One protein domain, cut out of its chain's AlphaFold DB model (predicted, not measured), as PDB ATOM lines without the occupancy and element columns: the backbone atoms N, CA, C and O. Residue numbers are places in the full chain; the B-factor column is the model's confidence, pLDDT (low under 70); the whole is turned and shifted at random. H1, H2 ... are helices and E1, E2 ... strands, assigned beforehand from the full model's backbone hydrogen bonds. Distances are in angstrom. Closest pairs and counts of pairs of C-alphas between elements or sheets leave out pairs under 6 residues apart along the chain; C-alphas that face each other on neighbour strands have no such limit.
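AT A GLANCE: This is residues 33 to 212 of the 212 residues of an uncharacterized protein of Acidobacteria bacterium (UniProt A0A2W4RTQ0). A five-stranded sheet, curled like part of a barrel, wraps round the long helix H2, and the end of its hairpin E5 and E6, residues 134 to 142, sticks out as an arm. Next to its strand E7 stands a smaller sheet of E2, E3 and E4, with H4 and H5 on one face. The printed part has 180 residues, with eight named helices and eight named strands in the order E1 H1 E2 E3 H2 E4 H3 H4 E5 E6 H5 H6 E7 H7 H8 E8. The larger sheet, E1 E8 E5 E6 E7, is mixed, and the smaller is antiparallel. The class is mixed; the whole is compact, with a radius of gyration of the C-alphas of 16.0 A and spans of 49 by 43 by 30 A.

HOW THE PARTS SIT: The larger sheet, strongly twisted, holds E1, residues 33 to 35, E8, 205 to 211, E5, 126 to 137, E6, 140 to 150, and E7, 181 to 186. E5 and E6 form an antiparallel hairpin, with N 131 and O 146 2.8 A apart. E6 and E7 are antiparallel, N 147 to O 182 being 2.8 A. The pairing of E8 is staggered: 205 to 208 pair with E5, antiparallel, N 206 to O 130 being 2.9 A, and 209 to 211 with E1, parallel, N 35 to O 210 being 2.9 A. The sheet curls round H2, residues 64 to 78, in two layers, a helix on one face of a sheet; the closest C-alphas of H2 and E7 are those of Gly 67 and Val 184, 5.8 A. H1, residues 37 to 40, only just touches H2, with 3 pairs of C-alphas within 8 A, the closest His 39 and Leu 66 at 5.4 A. H7, 191 to 194, only grazes this sheet; H8, 201 to 204, is only just at its level, at a height of 3.7 A. The C-alphas of Met 182 in E7 and Ile 90 in E4, residues 90 to 94, are the closest of the two strands, 4.7 A apart. E3, 56 to 61, is antiparallel to E4, N 60 to O 90 being 2.9 A, and forms a hairpin with E2, 44 to 47, N 46 to O 59 being 2.9 A. H4, 108 to 117, and H5, 152 to 163, are on this sheet, again two layers. H4 lies over E3 at a height of 9.2 A, along the strands at 24 degrees on the local plane; its closest C-alpha pair with E3 is Val 108 and Val 57, 7.0 A. H5 comes closest to E4 at Ile 154 and Leu 92, 7.1 A. H3, 95 to 99, only grazes the sheet, and H6, 167 to 170, is close to H5 but not clearly touching, Gly 170 and Ala 162 having C-alphas 5.2 A apart. In H2, H3, H4 and H5 every O i to N i+4 pair is within hydrogen-bond range; H1, H6, H7 and H8 are too short for one.

IN THESE COORDINATES: E1 begins at C-alpha 33, (90.328, 139.689, 147.793). E5 spans 33.4 A, E6 31.8 A, H2 21.3 A, E8 16.6 A and H5 16.3 A. H2 ends at C-alpha 78, (88.984, 136.403, 135.680), and E8 at C-alpha 211, (89.194, 141.732, 156.032).

THE WHOLE: The C-alphas of Met 79 and Pro 166 are farthest apart, 49.3 A. The printed part has no cut. The link from H2 to E4, 11 residues, is long, and within it residues 83 to 84 pair antiparallel with 185 to 186 of E7. Mean pLDDT of the printed part is 92.8, and no printed residue is under 70.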
ATOM      1  N   TYR A  33      91.764 139.414 147.809       93.50
ATOM      2  CA  TYR A  33      90.328 139.689 147.793       93.50
ATOM      3  C   TYR A  33      89.963 140.449 149.062       93.50
ATOM      4  O   TYR A  33      90.516 140.166 150.121       93.50
ATOM      5  N   VAL A  34      89.044 141.402 148.959       94.25
ATOM      6  CA  VAL A  34      88.645 142.233 150.098       94.25
ATOM      7  C   VAL A  34      87.254 141.828 150.554       94.25
ATOM      8  O   VAL A  34      86.330 141.733 149.743       94.25
ATOM      9  N   VAL A  35      87.098 141.581 151.847       93.94
ATOM     10  CA  VAL A  35      85.815 141.273 152.478       93.94
ATOM     11  C   VAL A  35      85.570 142.277 153.590       93.94
ATOM     12  O   VAL A  35      86.439 142.494 154.424       93.94
ATOM     13  N   SER A  36      84.372 142.857 153.641       92.19
ATOM     14  CA  SER A  36      84.025 143.727 154.761       92.19
ATOM     15  C   SER A  36      83.738 142.905 156.020       92.19
ATOM     16  O   SER A  36      82.966 141.943 155.963       92.19
ATOM     17  N   ALA A  37      84.304 143.301 157.161       90.12
ATOM     18  CA  ALA A  37      84.123 142.627 158.448       90.12
ATOM     19  C   ALA A  37      82.643 142.412 158.848       90.12
ATOM     20  O   ALA A  37      82.310 141.312 159.298       90.12
ATOM     21  N   PRO A  38      81.711 143.365 158.628       90.12
ATOM     22  CA  PRO A  38      80.282 143.161 158.885       90.12
ATOM     23  C   PRO A  38      79.641 142.021 158.079       90.12
ATOM     24  O   PRO A  38      78.637 141.455 158.504       90.12
ATOM     25  N   HIS A  39      80.198 141.648 156.921       90.44
ATOM     26  CA  HIS A  39      79.672 140.525 156.133       90.44
ATOM     27  C   HIS A  39      80.043 139.159 156.736       90.44
ATOM     28  O   HIS A  39      79.458 138.145 156.354       90.44
ATOM     29  N   LEU A  40      80.982 139.128 157.691       89.81
ATOM     30  CA  LEU A  40      81.444 137.930 158.397       89.81
ATOM     31  C   LEU A  40      80.794 137.748 159.778       89.81
ATOM     32  O   LEU A  40      81.098 136.771 160.456       89.81
ATOM     33  N   SER A  41      79.924 138.661 160.225       82.38
ATOM     34  CA  SER A  41      79.411 138.679 161.606       82.38
ATOM     35  C   SER A  41      77.990 138.131 161.787       82.38
ATOM     36  O   SER A  41      77.455 138.213 162.888       82.38
ATOM     37  N   SER A  42      77.361 137.609 160.730       87.81
ATOM     38  CA  SER A  42      75.931 137.256 160.728       87.81
ATOM     39  C   SER A  42      75.684 135.887 160.098       87.81
ATOM     40  O   SER A  42      75.025 135.785 159.058       87.81
ATOM     41  N   TRP A  43      76.238 134.842 160.712       95.94
ATOM     42  CA  TRP A  43      76.061 133.470 160.248       95.94
ATOM     43  C   TRP A  43      74.742 132.887 160.742       95.94
ATOM     44  O   TRP A  43      74.319 133.131 161.867       95.94
ATOM     45  N   ARG A  44      74.064 132.140 159.873       97.00
ATOM     46  CA  ARG A  44      72.782 131.507 160.178       97.00
ATOM     47  C   ARG A  44      72.754 130.072 159.701       97.00
ATOM     48  O   ARG A  44      73.176 129.775 158.581       97.00
ATOM     49  N   LEU A  45      72.210 129.192 160.527       97.94
ATOM     50  CA  LEU A  45      71.968 127.810 160.146       97.94
ATOM     51  C   LEU A  45      70.770 127.751 159.202       97.94
ATOM     52  O   LEU A  45      69.723 128.359 159.434       97.94
ATOM     53  N   ALA A  46      70.919 126.996 158.123       96.62
ATOM     54  CA  ALA A  46      69.837 126.712 157.202       96.62
ATOM     55  C   ALA A  46      69.871 125.249 156.774       96.62
ATOM     56  O   ALA A  46      70.922 124.608 156.744       96.62
ATOM     57  N   THR A  47      68.699 124.737 156.422       96.62
ATOM     58  CA  THR A  47      68.540 123.412 155.833       96.62
ATOM     59  C   THR A  47      68.281 123.535 154.338       96.62
ATOM     60  O   THR A  47      67.737 124.536 153.856       96.62
ATOM     61  N   GLU A  48      68.702 122.522 153.588       93.81
ATOM     62  CA  GLU A  48      68.494 122.445 152.143       93.81
ATOM     63  C   GLU A  48      67.893 121.090 151.753       93.81
ATOM     64  O   GLU A  48      68.210 120.039 152.313       93.81
ATOM     65  N   SER A  49      66.997 121.120 150.765       88.00
ATOM     66  CA  SER A  49      66.252 119.943 150.296       88.00
ATOM     67  C   SER A  49      66.861 119.316 149.038       88.00
ATOM     68  O   SER A  49      66.182 118.565 148.343       88.00
ATOM     69  N   GLY A  50      68.119 119.636 148.715       88.12
ATOM     70  CA  GLY A  50      68.799 119.093 147.540       88.12
ATOM     71  C   GLY A  50      68.893 117.566 147.596       88.12
ATOM     72  O   GLY A  50      69.115 116.994 148.667       88.12
ATOM     73  N   ALA A  51      68.679 116.922 146.447       89.50
ATOM     74  CA  ALA A  51      68.580 115.466 146.320       89.50
ATOM     75  C   ALA A  51      69.871 114.800 145.816       89.50
ATOM     76  O   ALA A  51      69.947 113.575 145.780       89.50
ATOM     77  N   LEU A  52      70.874 115.575 145.389       94.38
ATOM     78  CA  LEU A  52      72.140 114.999 144.942       94.38
ATOM     79  C   LEU A  52      72.975 114.585 146.161       94.38
ATOM     80  O   LEU A  52      72.893 115.244 147.196       94.38
ATOM     81  N   PRO A  53      73.834 113.558 146.049       94.69
ATOM     82  CA  PRO A  53      74.678 113.117 147.162       94.69
ATOM     83  C   PRO A  53      75.549 114.237 147.758       94.69
ATOM     84  O   PRO A  53      75.726 114.299 148.971       94.69
ATOM     85  N   GLY A  54      76.058 115.143 146.917       94.69
ATOM     86  CA  GLY A  54      76.849 116.304 147.343       94.69
ATOM     87  C   GLY A  54      76.020 117.524 147.757       94.69
ATOM     88  O   GLY A  54      76.595 118.536 148.154       94.69
ATOM     89  N   SER A  55      74.685 117.468 147.677       95.50
ATOM     90  CA  SER A  55      73.842 118.565 148.156       95.50
ATOM     91  C   SER A  55      73.996 118.701 149.673       95.50
ATOM     92  O   SER A  55      73.879 117.699 150.387       95.50
ATOM     93  N   PRO A  56      74.237 119.910 150.205       96.50
ATOM     94  CA  PRO A  56      74.215 120.113 151.644       96.50
ATOM     95  C   PRO A  56      72.801 119.849 152.173       96.50
ATOM     96  O   PRO A  56      71.810 120.173 151.523       96.50
ATOM     97  N   VAL A  57      72.706 119.259 153.361       97.25
ATOM     98  CA  VAL A  57      71.440 119.147 154.114       97.25
ATOM     99  C   VAL A  57      71.383 120.158 155.248       97.25
ATOM    100  O   VAL A  57      70.309 120.651 155.586       97.25
ATOM    101  N   LEU A  58      72.554 120.498 155.788       98.00
ATOM    102  CA  LEU A  58      72.757 121.528 156.788       98.00
ATOM    103  C   LEU A  58      73.912 122.418 156.331       98.00
ATOM    104  O   LEU A  58      74.990 121.929 155.986       98.00
ATOM    105  N   VAL A  59      73.682 123.725 156.324       97.81
ATOM    106  CA  VAL A  59      74.626 124.728 155.832       97.81
ATOM    107  C   VAL A  59      74.677 125.911 156.793       97.81
ATOM    108  O   VAL A  59      73.650 126.336 157.327       97.81
ATOM    109  N   LEU A  60      75.872 126.461 156.992       98.00
ATOM    110  CA  LEU A  60      76.078 127.721 157.697       98.00
ATOM    111  C   LEU A  60      76.183 128.854 156.672       98.00
ATOM    112  O   LEU A  60      77.124 128.910 155.879       98.00
ATOM    113  N   ARG A  61      75.189 129.741 156.643       96.81
ATOM    114  CA  ARG A  61      75.083 130.811 155.647       96.81
ATOM    115  C   ARG A  61      75.569 132.144 156.205       96.81
ATOM    116  O   ARG A  61      75.109 132.526 157.277       96.81
ATOM    117  N   PRO A  62      76.429 132.872 155.481       95.50
ATOM    118  CA  PRO A  62      76.783 134.239 155.825       95.50
ATOM    119  C   PRO A  62      75.678 135.213 155.392       95.50
ATOM    120  O   PRO A  62      74.642 134.828 154.837       95.50
ATOM    121  N   ALA A  63      75.944 136.504 155.572       92.50
ATOM    122  CA  ALA A  63      75.192 137.553 154.901       92.50
ATOM    123  C   ALA A  63      75.316 137.405 153.357       92.50
ATOM    124  O   ALA A  63      76.418 137.126 152.867       92.50
ATOM    125  N   PRO A  64      74.233 137.567 152.563       91.50
ATOM    126  CA  PRO A  64      74.267 137.405 151.098       91.50
ATOM    127  C   PRO A  64      75.307 138.280 150.377       91.50
ATOM    128  O   PRO A  64      75.805 137.937 149.298       91.50
ATOM    129  N   GLU A  65      75.648 139.413 150.982       93.06
ATOM    130  CA  GLU A  65      76.637 140.381 150.519       93.06
ATOM    131  C   GLU A  65      78.047 139.778 150.461       93.06
ATOM    132  O   GLU A  65      78.849 140.176 149.615       93.06
ATOM    133  N   LEU A  66      78.349 138.776 151.298       94.38
ATOM    134  CA  LEU A  66      79.639 138.087 151.269       94.38
ATOM    135  C   LEU A  66      79.829 137.322 149.954       94.38
ATOM    136  O   LEU A  66      80.816 137.526 149.246       94.38
ATOM    137  N   GLY A  67      78.872 136.454 149.612       93.25
ATOM    138  CA  GLY A  67      78.944 135.626 148.406       93.25
ATOM    139  C   GLY A  67      78.891 136.465 147.129       93.25
ATOM    140  O   GLY A  67      79.727 136.300 146.240       93.25
ATOM    141  N   SER A  68      77.958 137.418 147.058       93.56
ATOM    142  CA  SER A  68      77.823 138.313 145.900       93.56
ATOM    143  C   SER A  68      79.027 139.248 145.723       93.56
ATOM    144  O   SER A  68      79.514 139.414 144.602       93.56
ATOM    145  N   GLY A  69      79.565 139.810 146.809       94.31
ATOM    146  CA  GLY A  69      80.749 140.670 146.771       94.31
ATOM    147  C   GLY A  69      82.001 139.936 146.290       94.31
ATOM    148  O   GLY A  69      82.749 140.459 145.458       94.31
ATOM    149  N   LEU A  70      82.211 138.703 146.754       95.25
ATOM    150  CA  LEU A  70      83.310 137.857 146.286       95.25
ATOM    151  C   LEU A  70      83.116 137.413 144.835       95.25
ATOM    152  O   LEU A  70      84.065 137.478 144.056       95.25
ATOM    153  N   PHE A  71      81.899 137.026 144.440       95.31
ATOM    154  CA  PHE A  71      81.591 136.671 143.054       95.31
ATOM    155  C   PHE A  71      81.938 137.814 142.094       95.31
ATOM    156  O   PHE A  71      82.627 137.590 141.101       95.31
ATOM    157  N   ASN A  72      81.544 139.048 142.423       94.25
ATOM    158  CA  ASN A  72      81.849 140.224 141.609       94.25
ATOM    159  C   ASN A  72      83.360 140.453 141.462       94.25
ATOM    160  O   ASN A  72      83.832 140.760 140.369       94.25
ATOM    161  N   GLN A  73      84.136 140.265 142.536       94.31
ATOM    162  CA  GLN A  73      85.597 140.372 142.480       94.31
ATOM    163  C   GLN A  73      86.230 139.263 141.634       94.31
ATOM    164  O   GLN A  73      87.131 139.537 140.842       94.31
ATOM    165  N   ILE A  74      85.769 138.017 141.779       93.06
ATOM    166  CA  ILE A  74      86.250 136.886 140.973       93.06
ATOM    167  C   ILE A  74      85.932 137.139 139.495       93.06
ATOM    168  O   ILE A  74      86.821 137.036 138.652       93.06
ATOM    169  N   PHE A  75      84.701 137.547 139.181       91.31
ATOM    170  CA  PHE A  75      84.282 137.883 137.824       91.31
ATOM    171  C   PHE A  75      85.122 139.018 137.225       91.31
ATOM    172  O   PHE A  75      85.656 138.863 136.130       91.31
ATOM    173  N   ALA A  76      85.317 140.121 137.955       90.19
ATOM    174  CA  ALA A  76      86.098 141.266 137.483       90.19
ATOM    175  C   ALA A  76      87.574 140.929 137.208       90.19
ATOM    176  O   ALA A  76      88.203 141.553 136.356       90.19
ATOM    177  N   ARG A  77      88.143 139.954 137.929       89.25
ATOM    178  CA  ARG A  77      89.545 139.537 137.767       89.25
ATOM    179  C   ARG A  77      89.737 138.504 136.672       89.25
ATOM    180  O   ARG A  77      90.699 138.594 135.914       89.25
ATOM    181  N   MET A  78      88.854 137.513 136.619       86.50
ATOM    182  CA  MET A  78      88.984 136.403 135.680       86.50
ATOM    183  C   MET A  78      88.405 136.751 134.312       86.50
ATOM    184  O   MET A  78      88.901 136.251 133.309       86.50
ATOM    185  N   MET A  79      87.397 137.632 134.259       84.12
ATOM    186  CA  MET A  79      86.658 137.995 133.040       84.12
ATOM    187  C   MET A  79      86.086 136.772 132.303       84.12
ATOM    188  O   MET A  79      85.874 136.787 131.092       84.12
ATOM    189  N   GLU A  80      85.832 135.702 133.052       83.81
ATOM    190  CA  GLU A  80      85.264 134.452 132.566       83.81
ATOM    191  C   GLU A  80      83.762 134.422 132.864       83.81
ATOM    192  O   GLU A  80      83.310 134.871 133.921       83.81
ATOM    193  N   SER A  81      82.976 133.880 131.931       84.75
ATOM    194  CA  SER A  81      81.547 133.655 132.152       84.75
ATOM    195  C   SER A  81      81.376 132.566 133.207       84.75
ATOM    196  O   SER A  81      81.651 131.394 132.950       84.75
ATOM    197  N   MET A  82      80.961 132.966 134.405       91.56
ATOM    198  CA  MET A  82      80.758 132.082 135.548       91.56
ATOM    199  C   MET A  82      79.358 132.254 136.122       91.56
ATOM    200  O   MET A  82      78.702 133.284 135.954       91.56
ATOM    201  N   LYS A  83      78.919 131.227 136.836       93.81
ATOM    202  CA  LYS A  83      77.677 131.183 137.594       93.81
ATOM    203  C   LYS A  83      77.999 131.388 139.064       93.81
ATOM    204  O   LYS A  83      78.863 130.700 139.602       93.81
ATOM    205  N   GLY A  84      77.333 132.345 139.702       92.12
ATOM    206  CA  GLY A  84      77.402 132.524 141.152       92.12
ATOM    207  C   GLY A  84      76.458 131.554 141.856       92.12
ATOM    208  O   GLY A  84      75.374 131.280 141.338       92.12
ATOM    209  N   ARG A  85      76.838 131.044 143.033       91.00
ATOM    210  CA  ARG A  85      75.951 130.184 143.833       91.00
ATOM    211  C   ARG A  85      74.878 131.049 144.526       91.00
ATOM    212  O   ARG A  85      75.242 131.842 145.398       91.00
ATOM    213  N   PRO A  86      73.572 130.898 144.209       80.06
ATOM    214  CA  PRO A  86      72.520 131.800 144.701       80.06
ATOM    215  C   PRO A  86      72.379 131.842 146.230       80.06
ATOM    216  O   PRO A  86      72.083 132.888 146.796       80.06
ATOM    217  N   ALA A  87      72.623 130.711 146.899       86.00
ATOM    218  CA  ALA A  87      72.688 130.592 148.353       86.00
ATOM    219  C   ALA A  87      74.054 130.011 148.737       86.00
ATOM    220  O   ALA A  87      74.215 128.804 148.919       86.00
ATOM    221  N   SER A  88      75.067 130.874 148.768       91.56
ATOM    222  CA  SER A  88      76.410 130.492 149.207       91.56
ATOM    223  C   SER A  88      76.415 130.253 150.721       91.56
ATOM    224  O   SER A  88      75.803 131.006 151.475       91.56
ATOM    225  N   GLY A  89      77.099 129.205 151.167       96.25
ATOM    226  CA  GLY A  89      77.304 128.902 152.580       96.25
ATOM    227  C   GLY A  89      78.324 127.783 152.759       96.25
ATOM    228  O   GLY A  89      78.733 127.164 151.775       96.25
ATOM    229  N   ILE A  90      78.740 127.552 154.003       97.88
ATOM    230  CA  ILE A  90      79.658 126.477 154.378       97.88
ATOM    231  C   ILE A  90      78.836 125.206 154.634       97.88
ATOM    232  O   ILE A  90      78.040 125.194 155.579       97.88
ATOM    233  N   PRO A  91      78.975 124.143 153.819       97.62
ATOM    234  CA  PRO A  91      78.311 122.871 154.076       97.62
ATOM    235  C   PRO A  91      78.782 122.294 155.412       97.62
ATOM    236  O   PRO A  91      79.979 122.108 155.620       97.62
ATOM    237  N   LEU A  92      77.841 122.007 156.310       97.94
ATOM    238  CA  LEU A  92      78.131 121.361 157.592       97.94
ATOM    239  C   LEU A  92      77.960 119.846 157.487       97.94
ATOM    240  O   LEU A  92      78.793 119.096 157.999       97.94
ATOM    241  N   VAL A  93      76.898 119.411 156.800       97.44
ATOM    242  CA  VAL A  93      76.581 118.002 156.535       97.44
ATOM    243  C   VAL A  93      76.027 117.864 155.118       97.44
ATOM    244  O   VAL A  93      75.208 118.685 154.687       97.44
ATOM    245  N   LEU A  94      76.457 116.827 154.401       97.75
ATOM    246  CA  LEU A  94      75.998 116.500 153.049       97.75
ATOM    247  C   LEU A  94      74.897 115.433 153.049       97.75
ATOM    248  O   LEU A  94      74.745 114.656 153.992       97.75
ATOM    249  N   ARG A  95      74.136 115.362 151.955       97.06
ATOM    250  CA  ARG A  95      73.084 114.359 151.744       97.06
ATOM    251  C   ARG A  95      73.628 112.935 151.832       97.06
ATOM    252  O   ARG A  95      73.045 112.120 152.537       97.06
ATOM    253  N   SER A  96      74.758 112.659 151.183       95.88
ATOM    254  CA  SER A  96      75.432 111.355 151.237       95.88
ATOM    255  C   SER A  96      75.851 110.946 152.650       95.88
ATOM    256  O   SER A  96      75.871 109.759 152.967       95.88
ATOM    257  N   GLU A  97      76.161 111.917 153.511       96.44
ATOM    258  CA  GLU A  97      76.521 111.676 154.908       96.44
ATOM    259  C   GLU A  97      75.281 111.333 155.735       96.44
ATOM    260  O   GLU A  97      75.304 110.370 156.500       96.44
ATOM    261  N   LEU A  98      74.189 112.083 155.536       95.88
ATOM    262  CA  LEU A  98      72.899 111.852 156.190       95.88
ATOM    263  C   LEU A  98      72.285 110.496 155.815       95.88
ATOM    264  O   LEU A  98      71.756 109.800 156.675       95.88
ATOM    265  N   GLU A  99      72.335 110.134 154.534       95.00
ATOM    266  CA  GLU A  99      71.752 108.892 154.008       95.00
ATOM    267  C   GLU A  99      72.678 107.679 154.150       95.00
ATOM    268  O   GLU A  99      72.235 106.542 153.991       95.00
ATOM    269  N   GLY A 100      73.954 107.913 154.451       93.44
ATOM    270  CA  GLY A 100      74.959 106.879 154.648       93.44
ATOM    271  C   GLY A 100      75.377 106.770 156.118       93.44
ATOM    272  O   GLY A 100      74.610 106.243 156.921       93.44
ATOM    273  N   PRO A 101      76.586 107.225 156.500       93.00
ATOM    274  CA  PRO A 101      77.131 107.012 157.844       93.00
ATOM    275  C   PRO A 101      76.282 107.534 159.015       93.00
ATOM    276  O   PRO A 101      76.363 106.979 160.108       93.00
ATOM    277  N   LEU A 102      75.485 108.589 158.813       94.50
ATOM    278  CA  LEU A 102      74.622 109.171 159.851       94.50
ATOM    279  C   LEU A 102      73.196 108.590 159.840       94.50
ATOM    280  O   LEU A 102      72.383 108.931 160.709       94.50
ATOM    281  N   ALA A 103      72.876 107.722 158.876       92.12
ATOM    282  CA  ALA A 103      71.529 107.205 158.686       92.12
ATOM    283  C   ALA A 103      71.033 106.454 159.929       92.12
ATOM    284  O   ALA A 103      71.762 105.699 160.573       92.12
ATOM    285  N   GLY A 104      69.769 106.683 160.289       89.38
ATOM    286  CA  GLY A 104      69.129 106.057 161.451       89.38
ATOM    287  C   GLY A 104      69.580 106.587 162.820       89.38
ATOM    288  O   GLY A 104      68.952 106.237 163.815       89.38
ATOM    289  N   HIS A 105      70.602 107.447 162.879       91.81
ATOM    290  CA  HIS A 105      71.100 108.065 164.117       91.81
ATOM    291  C   HIS A 105      70.772 109.552 164.181       91.81
ATOM    292  O   HIS A 105      70.494 110.084 165.254       91.81
ATOM    293  N   HIS A 106      70.758 110.207 163.020       94.56
ATOM    294  CA  HIS A 106      70.438 111.615 162.902       94.56
ATOM    295  C   HIS A 106      69.327 111.854 161.879       94.56
ATOM    296  O   HIS A 106      69.323 111.303 160.780       94.56
ATOM    297  N   THR A 107      68.390 112.727 162.241       95.19
ATOM    298  CA  THR A 107      67.499 113.419 161.303       95.19
ATOM    299  C   THR A 107      68.031 114.821 161.015       95.19
ATOM    300  O   THR A 107      68.873 115.332 161.760       95.19
ATOM    301  N   VAL A 108      67.511 115.475 159.972       96.12
ATOM    302  CA  VAL A 108      67.850 116.876 159.654       96.12
ATOM    303  C   VAL A 108      67.595 117.787 160.859       96.12
ATOM    304  O   VAL A 108      68.432 118.626 161.185       96.12
ATOM    305  N   GLU A 109      66.484 117.586 161.565       96.62
ATOM    306  CA  GLU A 109      66.126 118.339 162.768       96.62
ATOM    307  C   GLU A 109      67.131 118.090 163.893       96.62
ATOM    308  O   GLU A 109      67.613 119.041 164.497       96.62
ATOM    309  N   SER A 110      67.517 116.832 164.136       96.50
ATOM    310  CA  SER A 110      68.515 116.521 165.168       96.50
ATOM    311  C   SER A 110      69.889 117.132 164.868       96.50
ATOM    312  O   SER A 110      70.579 117.559 165.790       96.50
ATOM    313  N   LEU A 111      70.279 117.219 163.588       97.56
ATOM    314  CA  LEU A 111      71.528 117.862 163.169       97.56
ATOM    315  C   LEU A 111      71.464 119.374 163.361       97.56
ATOM    316  O   LEU A 111      72.439 119.977 163.801       97.56
ATOM    317  N   LEU A 112      70.319 119.982 163.046       98.00
ATOM    318  CA  LEU A 112      70.090 121.404 163.267       98.00
ATOM    319  C   LEU A 112      70.152 121.749 164.762       98.00
ATOM    320  O   LEU A 112      70.807 122.720 165.131       98.00
ATOM    321  N   GLU A 113      69.538 120.935 165.622       97.50
ATOM    322  CA  GLU A 113      69.625 121.096 167.078       97.50
ATOM    323  C   GLU A 113      71.052 120.885 167.599       97.50
ATOM    324  O   GLU A 113      71.529 121.681 168.403       97.50
ATOM    325  N   ALA A 114      71.775 119.877 167.101       97.69
ATOM    326  CA  ALA A 114      73.176 119.663 167.464       97.69
ATOM    327  C   ALA A 114      74.066 120.851 167.056       97.69
ATOM    328  O   ALA A 114      74.913 121.288 167.832       97.69
ATOM    329  N   ALA A 115      73.847 121.419 165.868       98.19
ATOM    330  CA  ALA A 115      74.575 122.593 165.397       98.19
ATOM    331  C   ALA A 115      74.266 123.856 166.219       98.19
ATOM    332  O   ALA A 115      75.167 124.650 166.484       98.19
ATOM    333  N   ARG A 116      73.014 124.029 166.664       97.88
ATOM    334  CA  ARG A 116      72.626 125.101 167.597       97.88
ATOM    335  C   ARG A 116      73.246 124.913 168.974       97.88
ATOM    336  O   ARG A 116      73.735 125.873 169.553       97.88
ATOM    337  N   ALA A 117      73.262 123.684 169.485       97.56
ATOM    338  CA  ALA A 117      73.895 123.358 170.760       97.56
ATOM    339  C   ALA A 117      75.416 123.591 170.732       97.56
ATOM    340  O   ALA A 117      75.998 123.949 171.752       97.56
ATOM    341  N   ALA A 118      76.041 123.438 169.562       97.38
ATOM    342  CA  ALA A 118      77.436 123.795 169.310       97.38
ATOM    343  C   ALA A 118      77.662 125.302 169.054       97.38
ATOM    344  O   ALA A 118      78.786 125.697 168.757       97.38
ATOM    345  N   ASP A 119      76.616 126.133 169.154       97.06
ATOM    346  CA  ASP A 119      76.649 127.591 168.965       97.06
ATOM    347  C   ASP A 119      77.233 128.035 167.606       97.06
ATOM    348  O   ASP A 119      77.865 129.085 167.480       97.06
ATOM    349  N   LEU A 120      77.009 127.237 166.548       97.38
ATOM    350  CA  LEU A 120      77.607 127.484 165.227       97.38
ATOM    351  C   LEU A 120      77.132 128.780 164.550       97.38
ATOM    352  O   LEU A 120      77.775 129.235 163.613       97.38
ATOM    353  N   GLU A 121      76.031 129.391 164.989       96.25
ATOM    354  CA  GLU A 121      75.566 130.689 164.465       96.25
ATOM    355  C   GLU A 121      76.357 131.878 165.033       96.25
ATOM    356  O   GLU A 121      76.408 132.935 164.405       96.25
ATOM    357  N   SER A 122      77.017 131.705 166.182       94.81
ATOM    358  CA  SER A 122      77.784 132.759 166.859       94.81
ATOM    359  C   SER A 122      79.274 132.751 166.500       94.81
ATOM    360  O   SER A 122      80.016 133.657 166.898       94.81
ATOM    361  N   ILE A 123      79.730 131.741 165.752       95.12
ATOM    362  CA  ILE A 123      81.136 131.604 165.363       95.12
ATOM    363  C   ILE A 123      81.538 132.676 164.346       95.12
ATOM    364  O   ILE A 123      80.711 133.309 163.687       95.12
ATOM    365  N   ARG A 124      82.851 132.859 164.191       93.25
ATOM    366  CA  ARG A 124      83.441 133.794 163.226       93.25
ATOM    367  C   ARG A 124      84.452 133.051 162.357       93.25
ATOM    368  O   ARG A 124      85.637 133.098 162.663       93.25
ATOM    369  N   PRO A 125      84.003 132.351 161.299       95.50
ATOM    370  CA  PRO A 125      84.897 131.686 160.364       95.50
ATOM    371  C   PRO A 125      85.841 132.719 159.744       95.50
ATOM    372  O   PRO A 125      85.386 133.695 159.137       95.50
ATOM    373  N   GLU A 126      87.145 132.510 159.887       95.25
ATOM    374  CA  GLU A 126      88.158 133.427 159.372       95.25
ATOM    375  C   GLU A 126      88.472 133.075 157.913       95.25
ATOM    376  O   GLU A 126      88.901 131.953 157.636       95.25
ATOM    377  N   PRO A 127      88.246 133.975 156.939       95.75
ATOM    378  CA  PRO A 127      88.543 133.674 155.546       95.75
ATOM    379  C   PRO A 127      90.058 133.615 155.327       95.75
ATOM    380  O   PRO A 127      90.772 134.579 155.582       95.75
ATOM    381  N   VAL A 128      90.543 132.494 154.799       94.62
ATOM    382  CA  VAL A 128      91.974 132.258 154.558       94.62
ATOM    383  C   VAL A 128      92.354 132.713 153.152       94.62
ATOM    384  O   VAL A 128      93.198 133.588 152.953       94.62
ATOM    385  N   CYS A 129      91.719 132.117 152.146       95.31
ATOM    386  CA  CYS A 129      92.035 132.373 150.748       95.31
ATOM    387  C   CYS A 129      90.816 132.133 149.860       95.31
ATOM    388  O   CYS A 129      89.910 131.364 150.199       95.31
ATOM    389  N   VAL A 130      90.827 132.762 148.687       95.88
ATOM    390  CA  VAL A 130      90.057 132.251 147.555       95.88
ATOM    391  C   VAL A 130      90.891 131.151 146.920       95.88
ATOM    392  O   VAL A 130      92.065 131.356 146.601       95.88
ATOM    393  N   ALA A 131      90.274 129.995 146.737       95.62
ATOM    394  CA  ALA A 131      90.846 128.836 146.090       95.62
ATOM    395  C   ALA A 131      90.109 128.526 144.785       95.62
ATOM    396  O   ALA A 131      88.954 128.923 144.584       95.62
ATOM    397  N   MET A 132      90.795 127.830 143.884       93.94
ATOM    398  CA  MET A 132      90.256 127.423 142.594       93.94
ATOM    399  C   MET A 132      90.606 125.970 142.317       93.94
ATOM    400  O   MET A 132      91.762 125.568 142.411       93.94
ATOM    401  N   ARG A 133      89.600 125.200 141.902       93.94
ATOM    402  CA  ARG A 133      89.780 123.842 141.399       93.94
ATOM    403  C   ARG A 133      89.304 123.777 139.962       93.94
ATOM    404  O   ARG A 133      88.213 124.244 139.641       93.94
ATOM    405  N   ARG A 134      90.116 123.167 139.101       92.44
ATOM    406  CA  ARG A 134      89.802 122.932 137.691       92.44
ATOM    407  C   ARG A 134      89.936 121.452 137.377       92.44
ATOM    408  O   ARG A 134      90.977 120.856 137.628       92.44
ATOM    409  N   VAL A 135      88.901 120.887 136.772       91.12
ATOM    410  CA  VAL A 135      88.896 119.527 136.233       91.12
ATOM    411  C   VAL A 135      88.838 119.636 134.718       91.12
ATOM    412  O   VAL A 135      88.029 120.381 134.162       91.12
ATOM    413  N   SER A 136      89.760 118.955 134.045       88.88
ATOM    414  CA  SER A 136      89.834 118.909 132.585       88.88
ATOM    415  C   SER A 136      89.757 117.457 132.141       88.88
ATOM    416  O   SER A 136      90.697 116.690 132.326       88.88
ATOM    417  N   GLU A 137      88.620 117.097 131.565       86.50
ATOM    418  CA  GLU A 137      88.322 115.791 130.990       86.50
ATOM    419  C   GLU A 137      88.157 115.934 129.467       86.50
ATOM    420  O   GLU A 137      87.931 117.044 128.965       86.50
ATOM    421  N   PRO A 138      88.278 114.847 128.684       87.06
ATOM    422  CA  PRO A 138      88.052 114.903 127.244       87.06
ATOM    423  C   PRO A 138      86.682 115.516 126.910       87.06
ATOM    424  O   PRO A 138      85.641 114.942 127.208       87.06
ATOM    425  N   GLY A 139      86.686 116.699 126.287       81.62
ATOM    426  CA  GLY A 139      85.467 117.420 125.901       81.62
ATOM    427  C   GLY A 139      84.781 118.219 127.016       81.62
ATOM    428  O   GLY A 139      83.773 118.866 126.738       81.62
ATOM    429  N   LEU A 140      85.315 118.234 128.242       83.19
ATOM    430  CA  LEU A 140      84.705 118.924 129.378       83.19
ATOM    431  C   LEU A 140      85.771 119.615 130.236       83.19
ATOM    432  O   LEU A 140      86.632 118.982 130.837       83.19
ATOM    433  N   THR A 141      85.709 120.941 130.317       88.31
ATOM    434  CA  THR A 141      86.471 121.710 131.308       88.31
ATOM    435  C   THR A 141      85.489 122.310 132.290       88.31
ATOM    436  O   THR A 141      84.604 123.062 131.886       88.31
ATOM    437  N   ARG A 142      85.670 122.001 133.572       92.81
ATOM    438  CA  ARG A 142      84.885 122.584 134.656       92.81
ATOM    439  C   ARG A 142      85.816 123.224 135.666       92.81
ATOM    440  O   ARG A 142      86.925 122.740 135.894       92.81
ATOM    441  N   GLN A 143      85.368 124.305 136.277       94.44
ATOM    442  CA  GLN A 143      86.105 124.961 137.345       94.44
ATOM    443  C   GLN A 143      85.163 125.519 138.401       94.44
ATOM    444  O   GLN A 143      84.033 125.907 138.098       94.44
ATOM    445  N   VAL A 144      85.658 125.580 139.630       96.00
ATOM    446  CA  VAL A 144      84.956 126.120 140.787       96.00
ATOM    447  C   VAL A 144      85.898 127.011 141.586       96.00
ATOM    448  O   VAL A 144      87.069 126.685 141.774       96.00
ATOM    449  N   TYR A 145      85.365 128.132 142.052       96.25
ATOM    450  CA  TYR A 145      85.996 129.023 143.010       96.25
ATOM    451  C   TYR A 145      85.265 128.923 144.338       96.25
ATOM    452  O   TYR A 145      84.034 129.031 144.407       96.25
ATOM    453  N   PHE A 146      86.035 128.754 145.399       97.31
ATOM    454  CA  PHE A 146      85.523 128.647 146.753       97.31
ATOM    455  C   PHE A 146      86.416 129.415 147.717       97.31
ATOM    456  O   PHE A 146      87.598 129.628 147.463       97.31
ATOM    457  N   VAL A 147      85.834 129.858 148.822       97.19
ATOM    458  CA  VAL A 147      86.583 130.427 149.941       97.19
ATOM    459  C   VAL A 147      86.877 129.316 150.919       97.19
ATOM    460  O   VAL A 147      85.957 128.588 151.291       97.19
ATOM    461  N   LEU A 148      88.127 129.215 151.352       96.62
ATOM    462  CA  LEU A 148      88.490 128.415 152.511       96.62
ATOM    463  C   LEU A 148      88.411 129.278 153.769       96.62
ATOM    464  O   LEU A 148      88.944 130.388 153.788       96.62
ATOM    465  N   PHE A 149      87.788 128.741 154.812       96.69
ATOM    466  CA  PHE A 149      87.752 129.350 156.132       96.69
ATOM    467  C   PHE A 149      88.539 128.515 157.137       96.69
ATOM    468  O   PHE A 149      88.485 127.281 157.109       96.69
ATOM    469  N   ASP A 150      89.203 129.188 158.072       95.31
ATOM    470  CA  ASP A 150      89.539 128.568 159.341       95.31
ATOM    471  C   ASP A 150      88.338 128.686 160.287       95.31
ATOM    472  O   ASP A 150      87.848 129.774 160.584       95.31
ATOM    473  N   ALA A 151      87.815 127.530 160.687       96.00
ATOM    474  CA  ALA A 151      86.629 127.394 161.524       96.00
ATOM    475  C   ALA A 151      86.760 126.110 162.363       96.00
ATOM    476  O   ALA A 151      86.193 125.066 162.006       96.00
ATOM    477  N   PRO A 152      87.581 126.121 163.430       95.69
ATOM    478  CA  PRO A 152      87.798 124.948 164.272       95.69
ATOM    479  C   PRO A 152      86.506 124.409 164.897       95.69
ATOM    480  O   PRO A 152      86.389 123.197 165.068       95.69
ATOM    481  N   GLU A 153      85.525 125.267 165.162       97.25
ATOM    482  CA  GLU A 153      84.219 124.917 165.723       97.25
ATOM    483  C   GLU A 153      83.425 124.008 164.780       97.25
ATOM    484  O   GLU A 153      82.826 123.030 165.222       97.25
ATOM    485  N   ILE A 154      83.494 124.247 163.465       97.44
ATOM    486  CA  ILE A 154      82.863 123.375 162.459       97.44
ATOM    487  C   ILE A 154      83.529 121.992 162.455       97.44
ATOM    488  O   ILE A 154      82.850 120.965 162.363       97.44
ATOM    489  N   ARG A 155      84.862 121.938 162.589       94.69
ATOM    490  CA  ARG A 155      85.608 120.667 162.660       94.69
ATOM    491  C   ARG A 155      85.298 119.900 163.944       94.69
ATOM    492  O   ARG A 155      85.191 118.677 163.920       94.69
ATOM    493  N   GLU A 156      85.175 120.601 165.067       96.88
ATOM    494  CA  GLU A 156      84.766 120.020 166.348       96.88
ATOM    495  C   GLU A 156      83.333 119.483 166.279       96.88
ATOM    496  O   GLU A 156      83.119 118.327 166.625       96.88
ATOM    497  N   PHE A 157      82.385 120.245 165.729       97.81
ATOM    498  CA  PHE A 157      81.015 119.783 165.502       97.81
ATOM    499  C   PHE A 157      80.975 118.462 164.720       97.81
ATOM    500  O   PHE A 157      80.356 117.493 165.159       97.81
ATOM    501  N   ARG A 158      81.702 118.368 163.599       96.88
ATOM    502  CA  ARG A 158      81.768 117.122 162.818       96.88
ATOM    503  C   ARG A 158      82.404 115.977 163.615       96.88
ATOM    504  O   ARG A 158      81.918 114.852 163.551       96.88
ATOM    505  N   ARG A 159      83.439 116.237 164.422       95.69
ATOM    506  CA  ARG A 159      84.007 115.219 165.327       95.69
ATOM    507  C   ARG A 159      83.008 114.740 166.382       95.69
ATOM    508  O   ARG A 159      82.988 113.549 166.677       95.69
ATOM    509  N   GLN A 160      82.168 115.623 166.914       95.25
ATOM    510  CA  GLN A 160      81.121 115.254 167.871       95.25
ATOM    511  C   GLN A 160      80.056 114.360 167.234       95.25
ATOM    512  O   GLN A 160      79.656 113.375 167.851       95.25
ATOM    513  N   LEU A 161      79.665 114.632 165.981       95.19
ATOM    514  CA  LEU A 161      78.790 113.730 165.225       95.19
ATOM    515  C   LEU A 161      79.424 112.341 165.082       95.19
ATOM    516  O   LEU A 161      78.781 111.342 165.385       95.19
ATOM    517  N   ALA A 162      80.706 112.273 164.701       94.06
ATOM    518  CA  ALA A 162      81.434 111.008 164.580       94.06
ATOM    519  C   ALA A 162      81.473 110.223 165.905       94.06
ATOM    520  O   ALA A 162      81.270 109.012 165.922       94.06
ATOM    521  N   ALA A 163      81.707 110.920 167.022       92.00
ATOM    522  CA  ALA A 163      81.772 110.329 168.357       92.00
ATOM    523  C   ALA A 163      80.414 109.803 168.860       92.00
ATOM    524  O   ALA A 163      80.383 108.907 169.701       92.00
ATOM    525  N   GLY A 164      79.305 110.347 168.349       89.56
ATOM    526  CA  GLY A 164      77.950 109.884 168.650       89.56
ATOM    527  C   GLY A 164      77.543 108.600 167.920       89.56
ATOM    528  O   GLY A 164      76.512 108.014 168.255       89.56
ATOM    529  N   LEU A 165      78.332 108.141 166.940       91.31
ATOM    530  CA  LEU A 165      78.020 106.956 166.142       91.31
ATOM    531  C   LEU A 165      78.551 105.657 166.776       91.31
ATOM    532  O   LEU A 165      79.612 105.646 167.406       91.31
ATOM    533  N   PRO A 166      77.878 104.510 166.549       88.25
ATOM    534  CA  PRO A 166      78.415 103.204 166.914       88.25
ATOM    535  C   PRO A 166      79.763 102.939 166.223       88.25
ATOM    536  O   PRO A 166      79.922 103.328 165.066       88.25
ATOM    537  N   PRO A 167      80.697 102.178 166.827       81.94
ATOM    538  CA  PRO A 167      82.058 102.004 166.300       81.94
ATOM    539  C   PRO A 167      82.155 101.552 164.832       81.94
ATOM    540  O   PRO A 167      83.069 101.961 164.128       81.94
ATOM    541  N   GLN A 168      81.208 100.732 164.358       76.62
ATOM    542  CA  GLN A 168      81.185 100.226 162.976       76.62
ATOM    543  C   GLN A 168      80.750 101.281 161.938       76.62
ATOM    544  O   GLN A 168      81.108 101.174 160.771       76.62
ATOM    545  N   GLN A 169      79.967 102.284 162.352       75.25
ATOM    546  CA  GLN A 169      79.499 103.389 161.500       75.25
ATOM    547  C   GLN A 169      80.337 104.654 161.703       75.25
ATOM    548  O   GLN A 169      80.599 105.379 160.751       75.25
ATOM    549  N   GLY A 170      80.856 104.886 162.911       71.00
ATOM    550  CA  GLY A 170      81.803 105.970 163.175       71.00
ATOM    551  C   GLY A 170      83.055 105.887 162.297       71.00
ATOM    552  O   GLY A 170      83.604 106.915 161.927       71.00
ATOM    553  N   SER A 171      83.471 104.683 161.883       75.69
ATOM    554  CA  SER A 171      84.583 104.502 160.942       75.69
ATOM    555  C   SER A 171      84.263 104.863 159.486       75.69
ATOM    556  O   SER A 171      85.195 105.024 158.703       75.69
ATOM    557  N   SER A 172      82.986 104.948 159.091       86.06
ATOM    558  CA  SER A 172      82.587 105.337 157.729       86.06
ATOM    559  C   SER A 172      82.270 106.828 157.597       86.06
ATOM    560  O   SER A 172      82.213 107.334 156.476       86.06
ATOM    561  N   PHE A 173      82.097 107.540 158.713       93.19
ATOM    562  CA  PHE A 173      81.976 108.993 158.738       93.19
ATOM    563  C   PHE A 173      83.342 109.643 158.990       93.19
ATOM    564  O   PHE A 173      83.853 109.613 160.108       93.19
ATOM    565  N   ASP A 174      83.922 110.268 157.965       93.12
ATOM    566  CA  ASP A 174      85.143 111.062 158.121       93.12
ATOM    567  C   ASP A 174      84.798 112.536 158.439       93.12
ATOM    568  O   ASP A 174      84.291 113.268 157.573       93.12
ATOM    569  N   PRO A 175      85.087 113.028 159.662       93.00
ATOM    570  CA  PRO A 175      84.804 114.411 160.029       93.00
ATOM    571  C   PRO A 175      85.632 115.430 159.229       93.00
ATOM    572  O   PRO A 175      85.251 116.600 159.203       93.00
ATOM    573  N   PHE A 176      86.705 115.012 158.548       92.12
ATOM    574  CA  PHE A 176      87.601 115.879 157.775       92.12
ATOM    575  C   PHE A 176      87.415 115.786 156.254       92.12
ATOM    576  O   PHE A 176      88.029 116.568 155.530       92.12
ATOM    577  N   ALA A 177      86.538 114.904 155.760       93.50
ATOM    578  CA  ALA A 177      86.267 114.768 154.324       93.50
ATOM    579  C   ALA A 177      85.722 116.058 153.682       93.50
ATOM    580  O   ALA A 177      85.912 116.289 152.487       93.50
ATOM    581  N   GLN A 178      85.070 116.912 154.478       95.00
ATOM    582  CA  GLN A 178      84.563 118.219 154.075       95.00
ATOM    583  C   GLN A 178      85.271 119.325 154.865       95.00
ATOM    584  O   GLN A 178      85.061 119.486 156.067       95.00
ATOM    585  N   ALA A 179      86.084 120.122 154.175       95.06
ATOM    586  CA  ALA A 179      86.689 121.324 154.733       95.06
ATOM    587  C   ALA A 179      85.643 122.451 154.888       95.06
ATOM    588  O   ALA A 179      84.637 122.457 154.168       95.06
ATOM    589  N   PRO A 180      85.872 123.445 155.770       96.62
ATOM    590  CA  PRO A 180      85.003 124.612 155.909       96.62
ATOM    591  C   PRO A 180      85.160 125.539 154.695       96.62
ATOM    592  O   PRO A 180      85.890 126.530 154.725       96.62
ATOM    593  N   VAL A 181      84.512 125.186 153.586       97.06
ATOM    594  CA  VAL A 181      84.573 125.949 152.338       97.06
ATOM    595  C   VAL A 181      83.211 126.477 151.934       97.06
ATOM    596  O   VAL A 181      82.196 125.811 152.117       97.06
ATOM    597  N   MET A 182      83.196 127.648 151.310       97.38
ATOM    598  CA  MET A 182      82.008 128.214 150.680       97.38
ATOM    599  C   MET A 182      82.246 128.347 149.182       97.38
ATOM    600  O   MET A 182      83.088 129.136 148.755       97.38
ATOM    601  N   ILE A 183      81.487 127.609 148.372       97.69
ATOM    602  CA  ILE A 183      81.535 127.765 146.914       97.69
ATOM    603  C   ILE A 183      80.887 129.096 146.529       97.69
ATOM    604  O   ILE A 183      79.744 129.355 146.903       97.69
ATOM    605  N   VAL A 184      81.615 129.907 145.760       96.81
ATOM    606  CA  VAL A 184      81.188 131.245 145.328       96.81
ATOM    607  C   VAL A 184      80.808 131.251 143.853       96.81
ATOM    608  O   VAL A 184      79.775 131.811 143.485       96.81
ATOM    609  N   ALA A 185      81.630 130.628 143.006       95.88
ATOM    610  CA  ALA A 185      81.456 130.658 141.558       95.88
ATOM    611  C   ALA A 185      81.831 129.323 140.912       95.88
ATOM    612  O   ALA A 185      82.714 128.626 141.404       95.88
ATOM    613  N   ALA A 186      81.212 128.988 139.784       95.62
ATOM    614  CA  ALA A 186      81.602 127.847 138.962       95.62
ATOM    615  C   ALA A 186      81.368 128.119 137.468       95.62
ATOM    616  O   ALA A 186      80.665 129.057 137.094       95.62
ATOM    617  N   SER A 187      81.960 127.296 136.602       93.25
ATOM    618  CA  SER A 187      81.714 127.319 135.150       93.25
ATOM    619  C   SER A 187      80.298 126.884 134.756       93.25
ATOM    620  O   SER A 187      79.847 127.188 133.656       93.25
ATOM    621  N   ASP A 188      79.615 126.154 135.634       91.81
ATOM    622  CA  ASP A 188      78.292 125.571 135.428       91.81
ATOM    623  C   ASP A 188      77.463 125.635 136.718       91.81
ATOM    624  O   ASP A 188      77.983 125.956 137.784       91.81
ATOM    625  N   ASP A 189      76.170 125.323 136.622       90.50
ATOM    626  CA  ASP A 189      75.246 125.361 137.764       90.50
ATOM    627  C   ASP A 189      75.350 124.107 138.668       90.50
ATOM    628  O   ASP A 189      74.652 123.993 139.675       90.50
ATOM    629  N   GLY A 190      76.228 123.151 138.339       92.19
ATOM    630  CA  GLY A 190      76.413 121.881 139.043       92.19
ATOM    631  C   GLY A 190      77.276 121.992 140.302       92.19
ATOM    632  O   GLY A 190      78.210 121.205 140.467       92.19
ATOM    633  N   PHE A 191      76.982 122.956 141.181       94.25
ATOM    634  CA  PHE A 191      77.772 123.258 142.384       94.25
ATOM    635  C   PHE A 191      77.935 122.059 143.326       94.25
ATOM    636  O   PHE A 191      79.021 121.830 143.852       94.25
ATOM    637  N   ASP A 192      76.875 121.277 143.514       94.38
ATOM    638  CA  ASP A 192      76.862 120.146 144.448       94.38
ATOM    639  C   ASP A 192      77.756 118.986 143.986       94.38
ATOM    640  O   ASP A 192      78.234 118.214 144.808       94.38
ATOM    641  N   ALA A 193      78.045 118.886 142.685       93.81
ATOM    642  CA  ALA A 193      78.954 117.871 142.151       93.81
ATOM    643  C   ALA A 193      80.427 118.123 142.523       93.81
ATOM    644  O   ALA A 193      81.271 117.263 142.285       93.81
ATOM    645  N   TRP A 194      80.744 119.299 143.073       94.50
ATOM    646  CA  TRP A 194      82.075 119.618 143.581       94.50
ATOM    647  C   TRP A 194      82.281 119.197 145.035       94.50
ATOM    648  O   TRP A 194      83.423 119.199 145.486       94.50
ATOM    649  N   LEU A 195      81.207 118.868 145.761       95.56
ATOM    650  CA  LEU A 195      81.242 118.477 147.167       95.56
ATOM    651  C   LEU A 195      81.271 116.936 147.307       95.56
ATOM    652  O   LEU A 195      80.613 116.247 146.524       95.56
ATOM    653  N   PRO A 196      81.979 116.381 148.312       96.06
ATOM    654  CA  PRO A 196      82.741 117.093 149.333       96.06
ATOM    655  C   PRO A 196      84.060 117.694 148.824       96.06
ATOM    656  O   PRO A 196      84.656 117.213 147.861       96.06
ATOM    657  N   ILE A 197      84.539 118.741 149.501       94.75
ATOM    658  CA  ILE A 197      85.844 119.360 149.223       94.75
ATOM    659  C   ILE A 197      86.760 119.170 150.430       94.75
ATOM    660  O   ILE A 197      86.621 119.875 151.426       94.75
ATOM    661  N   ALA A 198      87.750 118.287 150.304       91.31
ATOM    662  CA  ALA A 198      88.972 118.354 151.097       91.31
ATOM    663  C   ALA A 198      89.886 119.393 150.430       91.31
ATOM    664  O   ALA A 198      90.421 119.145 149.346       91.31
ATOM    665  N   ALA A 199      89.949 120.598 150.994       81.56
ATOM    666  CA  ALA A 199      90.737 121.690 150.428       81.56
ATOM    667  C   ALA A 199      92.226 121.498 150.740       81.56
ATOM    668  O   ALA A 199      92.577 121.203 151.884       81.56
ATOM    669  N   ASN A 200      93.091 121.711 149.748       83.12
ATOM    670  CA  ASN A 200      94.539 121.771 149.936       83.12
ATOM    671  C   ASN A 200      95.020 123.217 149.750       83.12
ATOM    672  O   ASN A 200      95.005 123.746 148.639       83.12
ATOM    673  N   THR A 201      95.451 123.860 150.837       77.81
ATOM    674  CA  THR A 201      95.887 125.264 150.823       77.81
ATOM    675  C   THR A 201      97.086 125.516 149.925       77.81
ATOM    676  O   THR A 201      97.173 126.590 149.336       77.81
ATOM    677  N   ASP A 202      97.991 124.549 149.808       78.69
ATOM    678  CA  ASP A 202      99.271 124.760 149.132       78.69
ATOM    679  C   ASP A 202      99.113 124.761 147.606       78.69
ATOM    680  O   ASP A 202      99.818 125.490 146.907       78.69
ATOM    681  N   ASP A 203      98.141 123.998 147.102       82.88
ATOM    682  CA  ASP A 203      97.928 123.805 145.667       82.88
ATOM    683  C   ASP A 203      96.743 124.609 145.115       82.88
ATOM    684  O   ASP A 203      96.734 124.964 143.933       82.88
ATOM    685  N   GLU A 204      95.725 124.893 145.934       88.94
ATOM    686  CA  GLU A 204      94.455 125.441 145.443       88.94
ATOM    687  C   GLU A 204      94.264 126.928 145.746       88.94
ATOM    688  O   GLU A 204      93.500 127.588 145.034       88.94
ATOM    689  N   CYS A 205      94.929 127.480 146.769       92.69
ATOM    690  CA  CYS A 205      94.806 128.900 147.097       92.69
ATOM    691  C   CYS A 205      95.385 129.766 145.969       92.69
ATOM    692  O   CYS A 205      96.583 129.744 145.690       92.69
ATOM    693  N   VAL A 206      94.537 130.592 145.350       91.25
ATOM    694  CA  VAL A 206      94.950 131.495 144.265       91.25
ATOM    695  C   VAL A 206      95.318 132.885 144.767       91.25
ATOM    696  O   VAL A 206      96.218 133.514 144.211       91.25
ATOM    697  N   ALA A 207      94.643 133.373 145.813       92.25
ATOM    698  CA  ALA A 207      94.974 134.645 146.446       92.25
ATOM    699  C   ALA A 207      94.444 134.721 147.890       92.25
ATOM    700  O   ALA A 207      93.412 134.110 148.195       92.25
ATOM    701  N   PRO A 208      95.105 135.492 148.773       93.50
ATOM    702  CA  PRO A 208      94.644 135.682 150.144       93.50
ATOM    703  C   PRO A 208      93.361 136.518 150.195       93.50
ATOM    704  O   PRO A 208      93.038 137.254 149.254       93.50
ATOM    705  N   ILE A 209      92.651 136.434 151.317       94.50
ATOM    706  CA  ILE A 209      91.549 137.340 151.646       94.50
ATOM    707  C   ILE A 209      92.015 138.291 152.749       94.50
ATOM    708  O   ILE A 209      92.657 137.879 153.708       94.50
ATOM    709  N   VAL A 210      91.699 139.572 152.595       94.62
ATOM    710  CA  VAL A 210      91.902 140.607 153.607       94.62
ATOM    711  C   VAL A 210      90.535 141.082 154.074       94.62
ATOM    712  O   VAL A 210      89.627 141.289 153.266       94.62
ATOM    713  N   VAL A 211      90.402 141.226 155.388       93.31
ATOM    714  CA  VAL A 211      89.194 141.732 156.032       93.31
ATOM    715  C   VAL A 211      89.380 143.215 156.348       93.31
ATOM    716  O   VAL A 211      90.382 143.581 156.962       93.31
ATOM    717  N   GLU A 212      88.421 144.038 155.923       90.00
ATOM    718  CA  GLU A 212      88.384 145.498 156.132       90.00
ATOM    719  C   GLU A 212      87.161 145.948 156.943       90.00
ATOM    720  O   GLU A 212      86.036 145.441 156.696       90.00
TER     721      GLU A 212